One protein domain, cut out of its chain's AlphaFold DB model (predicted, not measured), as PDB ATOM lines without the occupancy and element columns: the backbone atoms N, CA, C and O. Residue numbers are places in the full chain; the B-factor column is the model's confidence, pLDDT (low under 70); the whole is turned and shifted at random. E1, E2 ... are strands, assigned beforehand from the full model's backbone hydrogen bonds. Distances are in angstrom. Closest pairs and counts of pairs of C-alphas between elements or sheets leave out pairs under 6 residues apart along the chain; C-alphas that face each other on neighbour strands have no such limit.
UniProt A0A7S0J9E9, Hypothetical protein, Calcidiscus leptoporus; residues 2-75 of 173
ATOM      1  N   VAL A   2      78.428  51.198  31.365       92.00
ATOM      2  CA  VAL A   2      78.837  49.840  30.941       92.00
ATOM      3  C   VAL A   2      80.138  49.423  31.631       92.00
ATOM      4  O   VAL A   2      80.869  50.278  32.140       92.00
ATOM      5  N   THR A   3      80.449  48.123  31.653       93.12
ATOM      6  CA  THR A   3      81.734  47.635  32.176       93.12
ATOM      7  C   THR A   3      82.903  48.024  31.253       93.12
ATOM      8  O   THR A   3      82.700  48.236  30.056       93.12
ATOM      9  N   PRO A   4      84.149  48.125  31.764       95.06
ATOM     10  CA  PRO A   4      85.305  48.567  30.968       95.06
ATOM     11  C   PRO A   4      85.662  47.674  29.764       95.06
ATOM     12  O   PRO A   4      86.377  48.105  28.858       95.06
ATOM     13  N   ASP A   5      85.221  46.422  29.772       93.44
ATOM     14  CA  ASP A   5      85.412  45.409  28.731       93.44
ATOM     15  C   ASP A   5      84.205  45.251  27.796       93.44
ATOM     16  O   ASP A   5      84.275  44.495  26.825       93.44
ATOM     17  N   HIS A   6      83.109  45.968  28.057       94.31
ATOM     18  CA  HIS A   6      81.937  45.964  27.194       94.31
ATOM     19  C   HIS A   6      82.251  46.653  25.864       94.31
ATOM     20  O   HIS A   6      82.895  47.705  25.842       94.31
ATOM     21  N   MET A   7      81.803  46.070  24.755       96.19
ATOM     22  CA  MET A   7      82.158  46.550  23.421       96.19
ATOM     23  C   MET A   7      81.150  47.594  22.940       96.19
ATOM     24  O   MET A   7      79.972  47.297  22.757       96.19
ATOM     25  N   LEU A   8      81.625  48.815  22.708       96.50
ATOM     26  CA  LEU A   8      80.847  49.940  22.190       96.50
ATOM     27  C   LEU A   8      81.200  50.180  20.723       96.50
ATOM     28  O   LEU A   8      82.358  50.005  20.337       96.50
ATOM     29  N   LEU A   9      80.237  50.623  19.912       96.25
ATOM     30  CA  LEU A   9      80.517  51.050  18.542       96.25
ATOM     31  C   LEU A   9      81.119  52.467  18.563       96.25
ATOM     32  O   LEU A   9      80.407  53.473  18.554       96.25
ATOM     33  N   LEU A  10      82.449  52.524  18.658       96.38
ATOM     34  CA  LEU A  10      83.252  53.736  18.802       96.38
ATOM     35  C   LEU A  10      83.895  54.107  17.470       96.38
ATOM     36  O   LEU A  10      84.637  53.316  16.893       96.38
ATOM     37  N   ASN A  11      83.643  55.322  16.983       96.06
ATOM     38  CA  ASN A  11      84.137  55.798  15.686       96.06
ATOM     39  C   ASN A  11      83.849  54.797  14.542       96.06
ATOM     40  O   ASN A  11      84.675  54.606  13.652       96.06
ATOM     41  N   GLY A  12      82.697  54.118  14.599       94.12
ATOM     42  CA  GLY A  12      82.291  53.108  13.617       94.12
ATOM     43  C   GLY A  12      82.914  51.716  13.790       94.12
ATOM     44  O   GLY A  12      82.662  50.848  12.957       94.12
ATOM     45  N   VAL A  13      83.693  51.463  14.849       94.50
ATOM     46  CA  VAL A  13      84.311  50.153  15.126       94.50
ATOM     47  C   VAL A  13      83.982  49.689  16.543       94.50
ATOM     48  O   VAL A  13      84.034  50.466  17.491       94.50
ATOM     49  N   PHE A  14      83.650  48.406  16.708       95.75
ATOM     50  CA  PHE A  14      83.468  47.836  18.041       95.75
ATOM     51  C   PHE A  14      84.797  47.809  18.800       95.75
ATOM     52  O   PHE A  14      85.746  47.143  18.385       95.75
ATOM     53  N   ALA A  15      84.850  48.514  19.926       96.38
ATOM     54  CA  ALA A  15      86.016  48.590  20.796       96.38
ATOM     55  C   ALA A  15      85.585  48.603  22.274       96.38
ATOM     56  O   ALA A  15      84.485  49.070  22.589       96.38
ATOM     57  N   PRO A  16      86.418  48.094  23.197       96.56
ATOM     58  CA  PRO A  16      86.042  48.009  24.601       96.56
ATOM     59  C   PRO A  16      85.914  49.405  25.218       96.56
ATOM     60  O   PRO A  16      86.702  50.305  24.932       96.56
ATOM     61  N   ALA A  17      84.958  49.596  26.124       95.56
ATOM     62  CA  ALA A  17      84.657  50.902  26.710       95.56
ATOM     63  C   ALA A  17      85.883  51.589  27.346       95.56
ATOM     64  O   ALA A  17      86.008  52.811  27.290       95.56
ATOM     65  N   ARG A  18      86.852  50.831  27.882       96.25
ATOM     66  CA  ARG A  18      88.109  51.381  28.432       96.25
ATOM     67  C   ARG A  18      89.002  52.102  27.413       96.25
ATOM     68  O   ARG A  18      89.883  52.875  27.803       96.25
ATOM     69  N   THR A  19      88.816  51.865  26.115       96.44
ATOM     70  CA  THR A  19      89.548  52.582  25.061       96.44
ATOM     71  C   THR A  19      88.854  53.872  24.637       96.44
ATOM     72  O   THR A  19      89.455  54.653  23.904       96.44
ATOM     73  N   ALA A  20      87.635  54.142  25.116       96.50
ATOM     74  CA  ALA A  20      86.929  55.388  24.842       96.50
ATOM     75  C   ALA A  20      87.710  56.607  25.360       96.50
ATOM     76  O   ALA A  20      88.410  56.547  26.377       96.50
ATOM     77  N   ARG A  21      87.600  57.729  24.648       97.19
ATOM     78  CA  ARG A  21      88.236  59.006  24.990       97.19
ATOM     79  C   ARG A  21      87.253  60.140  24.732       97.19
ATOM     80  O   ARG A  21      86.400  60.025  23.858       97.19
ATOM     81  N   VAL A  22      87.405  61.235  25.473       97.88
ATOM     82  CA  VAL A  22      86.685  62.485  25.195       97.88
ATOM     83  C   VAL A  22      86.940  62.897  23.742       97.88
ATOM     84  O   VAL A  22      88.074  62.835  23.270       97.88
ATOM     85  N   GLY A  23      85.877  63.265  23.030       96.69
ATOM     86  CA  GLY A  23      85.891  63.595  21.605       96.69
ATOM     87  C   GLY A  23      85.697  62.409  20.653       96.69
ATOM     88  O   GLY A  23      85.425  62.639  19.478       96.69
ATOM     89  N   ALA A  24      85.785  61.156  21.118       97.00
ATOM     90  CA  ALA A  24      85.395  60.007  20.297       97.00
ATOM     91  C   ALA A  24      83.873  59.985  20.070       97.00
ATOM     92  O   ALA A  24      83.110  60.519  20.877       97.00
ATOM     93  N   LEU A  25      83.440  59.351  18.983       97.00
ATOM     94  CA  LEU A  25      82.039  59.238  18.596       97.00
ATOM     95  C   LEU A  25      81.464  57.887  19.025       97.00
ATOM     96  O   LEU A  25      82.035  56.843  18.722       97.00
ATOM     97  N   LEU A  26      80.316  57.912  19.691       95.69
ATOM     98  CA  LEU A  26      79.466  56.759  19.974       95.69
ATOM     99  C   LEU A  26      78.380  56.682  18.909       95.69
ATOM    100  O   LEU A  26      77.663  57.663  18.726       95.69
ATOM    101  N   SER A  27      78.213  55.546  18.236       96.19
ATOM    102  CA  SER A  27      77.078  55.378  17.322       96.19
ATOM    103  C   SER A  27      75.757  55.426  18.084       96.19
ATOM    104  O   SER A  27      75.555  54.697  19.061       96.19
ATOM    105  N   ALA A  28      74.861  56.291  17.620       93.31
ATOM    106  CA  ALA A  28      73.541  56.449  18.196       93.31
ATOM    107  C   ALA A  28      72.648  55.262  17.812       93.31
ATOM    108  O   ALA A  28      72.703  54.748  16.697       93.31
ATOM    109  N   GLY A  29      71.824  54.821  18.757       86.62
ATOM    110  CA  GLY A  29      70.739  53.871  18.521       86.62
ATOM    111  C   GLY A  29      69.385  54.543  18.285       86.62
ATOM    112  O   GLY A  29      68.404  53.855  18.013       86.62
ATOM    113  N   ALA A  30      69.319  55.867  18.437       78.69
ATOM    114  CA  ALA A  30      68.105  56.660  18.309       78.69
ATOM    115  C   ALA A  30      68.012  57.323  16.921       78.69
ATOM    116  O   ALA A  30      69.036  57.726  16.379       78.69
ATOM    117  N   PRO A  31      66.803  57.538  16.365       73.06
ATOM    118  CA  PRO A  31      66.623  58.219  15.074       73.06
ATOM    119  C   PRO A  31      67.031  59.702  15.067       73.06
ATOM    120  O   PRO A  31      66.970  60.357  14.031       73.06
ATOM    121  N   THR A  32      67.344  60.263  16.234       77.81
ATOM    122  CA  THR A  32      67.580  61.693  16.456       77.81
ATOM    123  C   THR A  32      69.005  62.134  16.130       77.81
ATOM    124  O   THR A  32      69.241  63.334  15.998       77.81
ATOM    125  N   ALA A  33      69.946  61.199  15.990       81.38
ATOM    126  CA  ALA A  33      71.332  61.463  15.626       81.38
ATOM    127  C   ALA A  33      71.971  60.207  15.019       81.38
ATOM    128  O   ALA A  33      71.533  59.098  15.302       81.38
ATOM    129  N   ASP A  34      73.047  60.372  14.248       87.62
ATOM    130  CA  ASP A  34      73.862  59.241  13.775       87.62
ATOM    131  C   ASP A  34      74.926  58.834  14.816       87.62
ATOM    132  O   ASP A  34      75.318  57.667  14.923       87.62
ATOM    133  N   ALA A  35      75.409  59.802  15.605       93.25
ATOM    134  CA  ALA A  35      76.409  59.590  16.645       93.25
ATOM    135  C   ALA A  35      76.415  60.704  17.707       93.25
ATOM    136  O   ALA A  35      76.016  61.838  17.443       93.25
ATOM    137  N   TYR A  36      76.963  60.390  18.882       93.94
ATOM    138  CA  TYR A  36      77.195  61.317  19.991       93.94
ATOM    139  C   TYR A  36      78.689  61.450  20.289       93.94
ATOM    140  O   TYR A  36      79.390  60.448  20.426       93.94
ATOM    141  N   ALA A  37      79.189  62.676  20.443       95.75
ATOM    142  CA  ALA A  37      80.558  62.898  20.900       95.75
ATOM    143  C   ALA A  37      80.664  62.716  22.421       95.75
ATOM    144  O   ALA A  37      79.870  63.269  23.184       95.75
ATOM    145  N   ILE A  38      81.677  61.979  22.876       96.12
ATOM    146  CA  ILE A  38      81.936  61.784  24.304       96.12
ATOM    147  C   ILE A  38      82.445  63.095  24.902       96.12
ATOM    148  O   ILE A  38      83.580  63.497  24.650       96.12
ATOM    149  N   ALA A  39      81.628  63.744  25.727       96.25
ATOM    150  CA  ALA A  39      82.015  64.972  26.421       96.25
ATOM    151  C   ALA A  39      82.823  64.702  27.703       96.25
ATOM    152  O   ALA A  39      83.721  65.467  28.049       96.25
ATOM    153  N   ALA A  40      82.516  63.611  28.408       95.31
ATOM    154  CA  ALA A  40      83.149  63.243  29.670       95.31
ATOM    155  C   ALA A  40      83.089  61.726  29.896       95.31
ATOM    156  O   ALA A  40      82.236  61.038  29.338       95.31
ATOM    157  N   ILE A  41      83.991  61.218  30.739       95.38
ATOM    158  CA  ILE A  41      84.025  59.820  31.182       95.38
ATOM    159  C   ILE A  41      84.137  59.817  32.706       95.38
ATOM    160  O   ILE A  41      84.958  60.536  33.274       95.38
ATOM    161  N   SER A  42      83.316  59.006  33.365       94.12
ATOM    162  CA  SER A  42      83.327  58.812  34.813       94.12
ATOM    163  C   SER A  42      83.230  57.322  35.149       94.12
ATOM    164  O   SER A  42      82.906  56.496  34.296       94.12
ATOM    165  N   HIS A  43      83.544  56.968  36.397       92.88
ATOM    166  CA  HIS A  43      83.523  55.587  36.872       92.88
ATOM    167  C   HIS A  43      82.560  55.434  38.046       92.88
ATOM    168  O   HIS A  43      82.547  56.250  38.968       92.88
ATOM    169  N   ARG A  44      81.793  54.345  38.029       90.56
ATOM    170  CA  ARG A  44      80.860  53.959  39.086       90.56
ATOM    171  C   ARG A  44      80.900  52.441  39.278       90.56
ATOM    172  O   ARG A  44      81.298  51.708  38.379       90.56
ATOM    173  N   ARG A  45      80.498  51.981  40.464       91.25
ATOM    174  CA  ARG A  45      80.185  50.573  40.745       91.25
ATOM    175  C   ARG A  45      78.673  50.411  40.880       91.25
ATOM    176  O   ARG A  45      78.034  51.234  41.530       91.25
ATOM    177  N   GLY A  46      78.130  49.355  40.292       87.06
ATOM    178  CA  GLY A  46      76.704  49.044  40.302       87.06
ATOM    179  C   GLY A  46      76.456  47.602  39.872       87.06
ATOM    180  O   GLY A  46      77.407  46.865  39.603       87.06
ATOM    181  N   GLY A  47      75.183  47.207  39.828       87.31
ATOM    182  CA  GLY A  47      74.782  45.923  39.255       87.31
ATOM    183  C   GLY A  47      75.087  45.855  37.757       87.31
ATOM    184  O   GLY A  47      75.157  46.885  37.085       87.31
ATOM    185  N   ILE A  48      75.274  44.640  37.246       85.50
ATOM    186  CA  ILE A  48      75.544  44.378  35.830       85.50
ATOM    187  C   ILE A  48      74.347  43.624  35.259       85.50
ATOM    188  O   ILE A  48      73.973  42.575  35.776       85.50
ATOM    189  N   THR A  49      73.786  44.144  34.173       84.12
ATOM    190  CA  THR A  49      72.755  43.473  33.378       84.12
ATOM    191  C   THR A  49      73.304  43.300  31.969       84.12
ATOM    192  O   THR A  49      73.643  44.295  31.332       84.12
ATOM    193  N   ASN A  50      73.404  42.060  31.481       83.12
ATOM    194  CA  ASN A  50      73.925  41.768  30.142       83.12
ATOM    195  C   ASN A  50      72.985  40.833  29.365       83.12
ATOM    196  O   ASN A  50      73.209  39.621  29.338       83.12
ATOM    197  N   PRO A  51      71.905  41.357  28.765       82.12
ATOM    198  CA  PRO A  51      70.993  40.524  28.009       82.12
ATOM    199  C   PRO A  51      71.598  40.175  26.643       82.12
ATOM    200  O   PRO A  51      72.192  41.016  25.965       82.12
ATOM    201  N   LEU A  52      71.422  38.923  26.226       82.50
ATOM    202  CA  LEU A  52      71.854  38.437  24.918       82.50
ATOM    203  C   LEU A  52      70.734  38.615  23.888       82.50
ATOM    204  O   LEU A  52      69.571  38.317  24.152       82.50
ATOM    205  N   THR A  53      71.096  39.080  22.695       86.31
ATOM    206  CA  THR A  53      70.181  39.302  21.569       86.31
ATOM    207  C   THR A  53      70.596  38.462  20.364       86.31
ATOM    208  O   THR A  53      71.747  38.040  20.230       86.31
ATOM    209  N   ASP A  54      69.655  38.251  19.449       81.12
ATOM    210  CA  ASP A  54      69.831  37.491  18.205       81.12
ATOM    211  C   ASP A  54      70.687  38.227  17.142       81.12
ATOM    212  O   ASP A  54      71.205  37.649  16.175       81.12
ATOM    213  N   THR A  55      70.851  39.538  17.312       85.44
ATOM    214  CA  THR A  55      71.722  40.379  16.491       85.44
ATOM    215  C   THR A  55      73.150  40.453  17.011       85.44
ATOM    216  O   THR A  55      74.014  40.936  16.285       85.44
ATOM    217  N   GLY A  56      73.412  39.997  18.240       88.31
ATOM    218  CA  GLY A  56      74.697  40.218  18.907       88.31
ATOM    219  C   GLY A  56      74.917  41.678  19.322       88.31
ATOM    220  O   GLY A  56      75.989  42.021  19.819       88.31
ATOM    221  N   THR A  57      73.911  42.537  19.134       93.44
ATOM    222  CA  THR A  57      73.943  43.964  19.469       93.44
ATOM    223  C   THR A  57      72.792  44.349  20.382       93.44
ATOM    224  O   THR A  57      71.720  43.743  20.352       93.44
ATOM    225  N   ILE A  58      73.012  45.373  21.191       93.25
ATOM    226  CA  ILE A  58      72.036  45.939  22.108       93.25
ATOM    227  C   ILE A  58      72.090  47.459  22.034       93.25
ATOM    228  O   ILE A  58      73.138  48.057  21.788       93.25
ATOM    229  N   LEU A  59      70.939  48.081  22.263       93.25
ATOM    230  CA  LEU A  59      70.863  49.501  22.550       93.25
ATOM    231  C   LEU A  59      71.041  49.707  24.054       93.25
ATOM    232  O   LEU A  59      70.164  49.354  24.840       93.25
ATOM    233  N   ALA A  60      72.197  50.235  24.444       92.06
ATOM    234  CA  ALA A  60      72.540  50.493  25.834       92.06
ATOM    235  C   ALA A  60      72.271  51.961  26.178       92.06
ATOM    236  O   ALA A  60      72.745  52.862  25.491       92.06
ATOM    237  N   ALA A  61      71.541  52.200  27.261       90.56
ATOM    238  CA  ALA A  61      71.254  53.525  27.798       90.56
ATOM    239  C   ALA A  61      71.264  53.467  29.330       90.56
ATOM    240  O   ALA A  61      71.059  52.403  29.918       90.56
ATOM    241  N   ASP A  62      71.505  54.602  29.983       85.69
ATOM    242  CA  ASP A  62      71.057  54.766  31.370       85.69
ATOM    243  C   ASP A  62      69.570  55.175  31.404       85.69
ATOM    244  O   ASP A  62      68.939  55.321  30.361       85.69
ATOM    245  N   ALA A  63      68.988  55.341  32.595       83.00
ATOM    246  CA  ALA A  63      67.559  55.639  32.748       83.00
ATOM    247  C   ALA A  63      67.088  56.931  32.045       83.00
ATOM    248  O   ALA A  63      65.893  57.097  31.815       83.00
ATOM    249  N   SER A  64      68.007  57.848  31.743       82.00
ATOM    250  CA  SER A  64      67.740  59.174  31.173       82.00
ATOM    251  C   SER A  64      68.534  59.478  29.900       82.00
ATOM    252  O   SER A  64      68.339  60.534  29.301       82.00
ATOM    253  N   GLY A  65      69.458  58.602  29.519       84.81
ATOM    254  CA  GLY A  65      70.373  58.788  28.406       84.81
ATOM    255  C   GLY A  65      69.805  58.260  27.098       84.81
ATOM    256  O   GLY A  65      69.006  57.324  27.075       84.81
ATOM    257  N   ASP A  66      70.272  58.837  25.997       90.38
ATOM    258  CA  ASP A  66      69.960  58.314  24.677       90.38
ATOM    259  C   ASP A  66      70.651  56.955  24.455       90.38
ATOM    260  O   ASP A  66      71.795  56.755  24.887       90.38
ATOM    261  N   PRO A  67      69.987  56.008  23.770       92.94
ATOM    262  CA  PRO A  67      70.566  54.707  23.491       92.94
ATOM    263  C   PRO A  67      71.755  54.805  22.538       92.94
ATOM    264  O   PRO A  67      71.697  55.463  21.498       92.94
ATOM    265  N   ILE A  68      72.807  54.057  22.857       94.19
ATOM    266  CA  ILE A  68      73.981  53.851  22.007       94.19
ATOM    267  C   ILE A  68      74.085  52.392  21.577       94.19
ATOM    268  O   ILE A  68      73.625  51.484  22.272       94.19
ATOM    269  N   VAL A  69      74.718  52.156  20.431       95.12
ATOM    270  CA  VAL A  69      74.944  50.800  19.925       95.12
ATOM    271  C   VAL A  69      76.109  50.146  20.672       95.12
ATOM    272  O   VAL A  69      77.238  50.646  20.667       95.12
ATOM    273  N   ALA A  70      75.841  48.991  21.272       94.81
ATOM    274  CA  ALA A  70      76.821  48.144  21.942       94.81
ATOM    275  C   ALA A  70      76.680  46.683  21.489       94.81
ATOM    276  O   ALA A  70      75.652  46.292  20.933       94.81
ATOM    277  N   ALA A  71      77.712  45.869  21.700       94.25
ATOM    278  CA  ALA A  71      77.608  44.425  21.513       94.25
ATOM    279  C   ALA A  71      77.045  43.771  22.781       94.25
ATOM    280  O   ALA A  71      77.299  44.229  23.889       94.25
ATOM    281  N   THR A  72      76.327  42.660  22.638       91.19
ATOM    282  CA  THR A  72      75.869  41.862  23.794       91.19
ATOM    283  C   THR A  72      76.992  41.033  24.418       91.19
ATOM    284  O   THR A  72      76.899  40.580  25.560       91.19
ATOM    285  N   GLY A  73      78.076  40.826  23.668       86.44
ATOM    286  CA  GLY A  73      79.319  40.252  24.163       86.44
ATOM    287  C   GLY A  73      80.269  41.319  24.688       86.44
ATOM    288  O   GLY A  73      80.389  42.403  24.118       86.44
ATOM    289  N   ASN A  74      81.020  40.978  25.728       87.94
ATOM    290  CA  ASN A  74      82.246  41.696  26.051       87.94
ATOM    291  C   ASN A  74      83.382  41.283  25.103       87.94
ATOM    292  O   ASN A  74      83.225  40.436  24.222       87.94
ATOM    293  N   GLU A  75      84.547  41.891  25.275       88.31
ATOM    294  CA  GLU A  75      85.662  41.784  24.334       88.31
ATOM    295  C   GLU A  75      86.152  40.373  23.993       88.31
ATOM    296  O   GLU A  75      86.660  40.168  22.892       88.31
TER     297      GLU A  75
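AT A GLANCE: This is residues 2 to 75 of the 173 residues of the protein "Hypothetical protein" of Calcidiscus leptoporus (UniProt A0A7S0J9E9). With little regular structure, the domain is a small twisted sheet of four strands, with E3 of the short hairpin E3 and E4 packed on E1 and E6, and a long loop, residues 38 to 56, swinging round the outside. The printed part has 74 residues, no named helix and strands E1 to E6 in chain order, all strand with 26 residues in them. The sheet, E2 E1 E6 E5, is antiparallel; the whole is compact, with radius of gyration of the C-alphas 11.6 A and spans of 27 by 27 by 24 A.

IN THESE COORDINATES: E1, residues 6 to 10, begins at C-alpha 6 (81.937, 45.964, 27.194). E6, residues 68 to 74, is 15.2 A long and ends at C-alpha 74 (82.246, 41.696, 26.051). E2 is residues 13 to 16, E5 57 to 60, E3 25 to 27, E4 35 to 37.

HOW THE PARTS SIT: The sheet is only just strongly twisted, its C-alphas up to 4.5 A off its best plane. Inner strands E1 and E6 are antiparallel, with N 71 and O 7 at 2.9 A. Hairpins are E1 and E2 (N 10 and O 13, 2.8 A), E5 and E6 (N 58 and O 70, 2.8 A), E3 and E4 (N 26 and O 36, 2.8 A). The closest C-alphas of E3 and E1, Leu 26 and Leu 10, are 5.0 A apart.

THE WHOLE: The farthest C-alphas, Ala 40 and Asp 54, are 31.2 A apart. The link E4 to E5 is long, 19 residues. The printed part has no cut; no printed residue is under 70 in pLDDT.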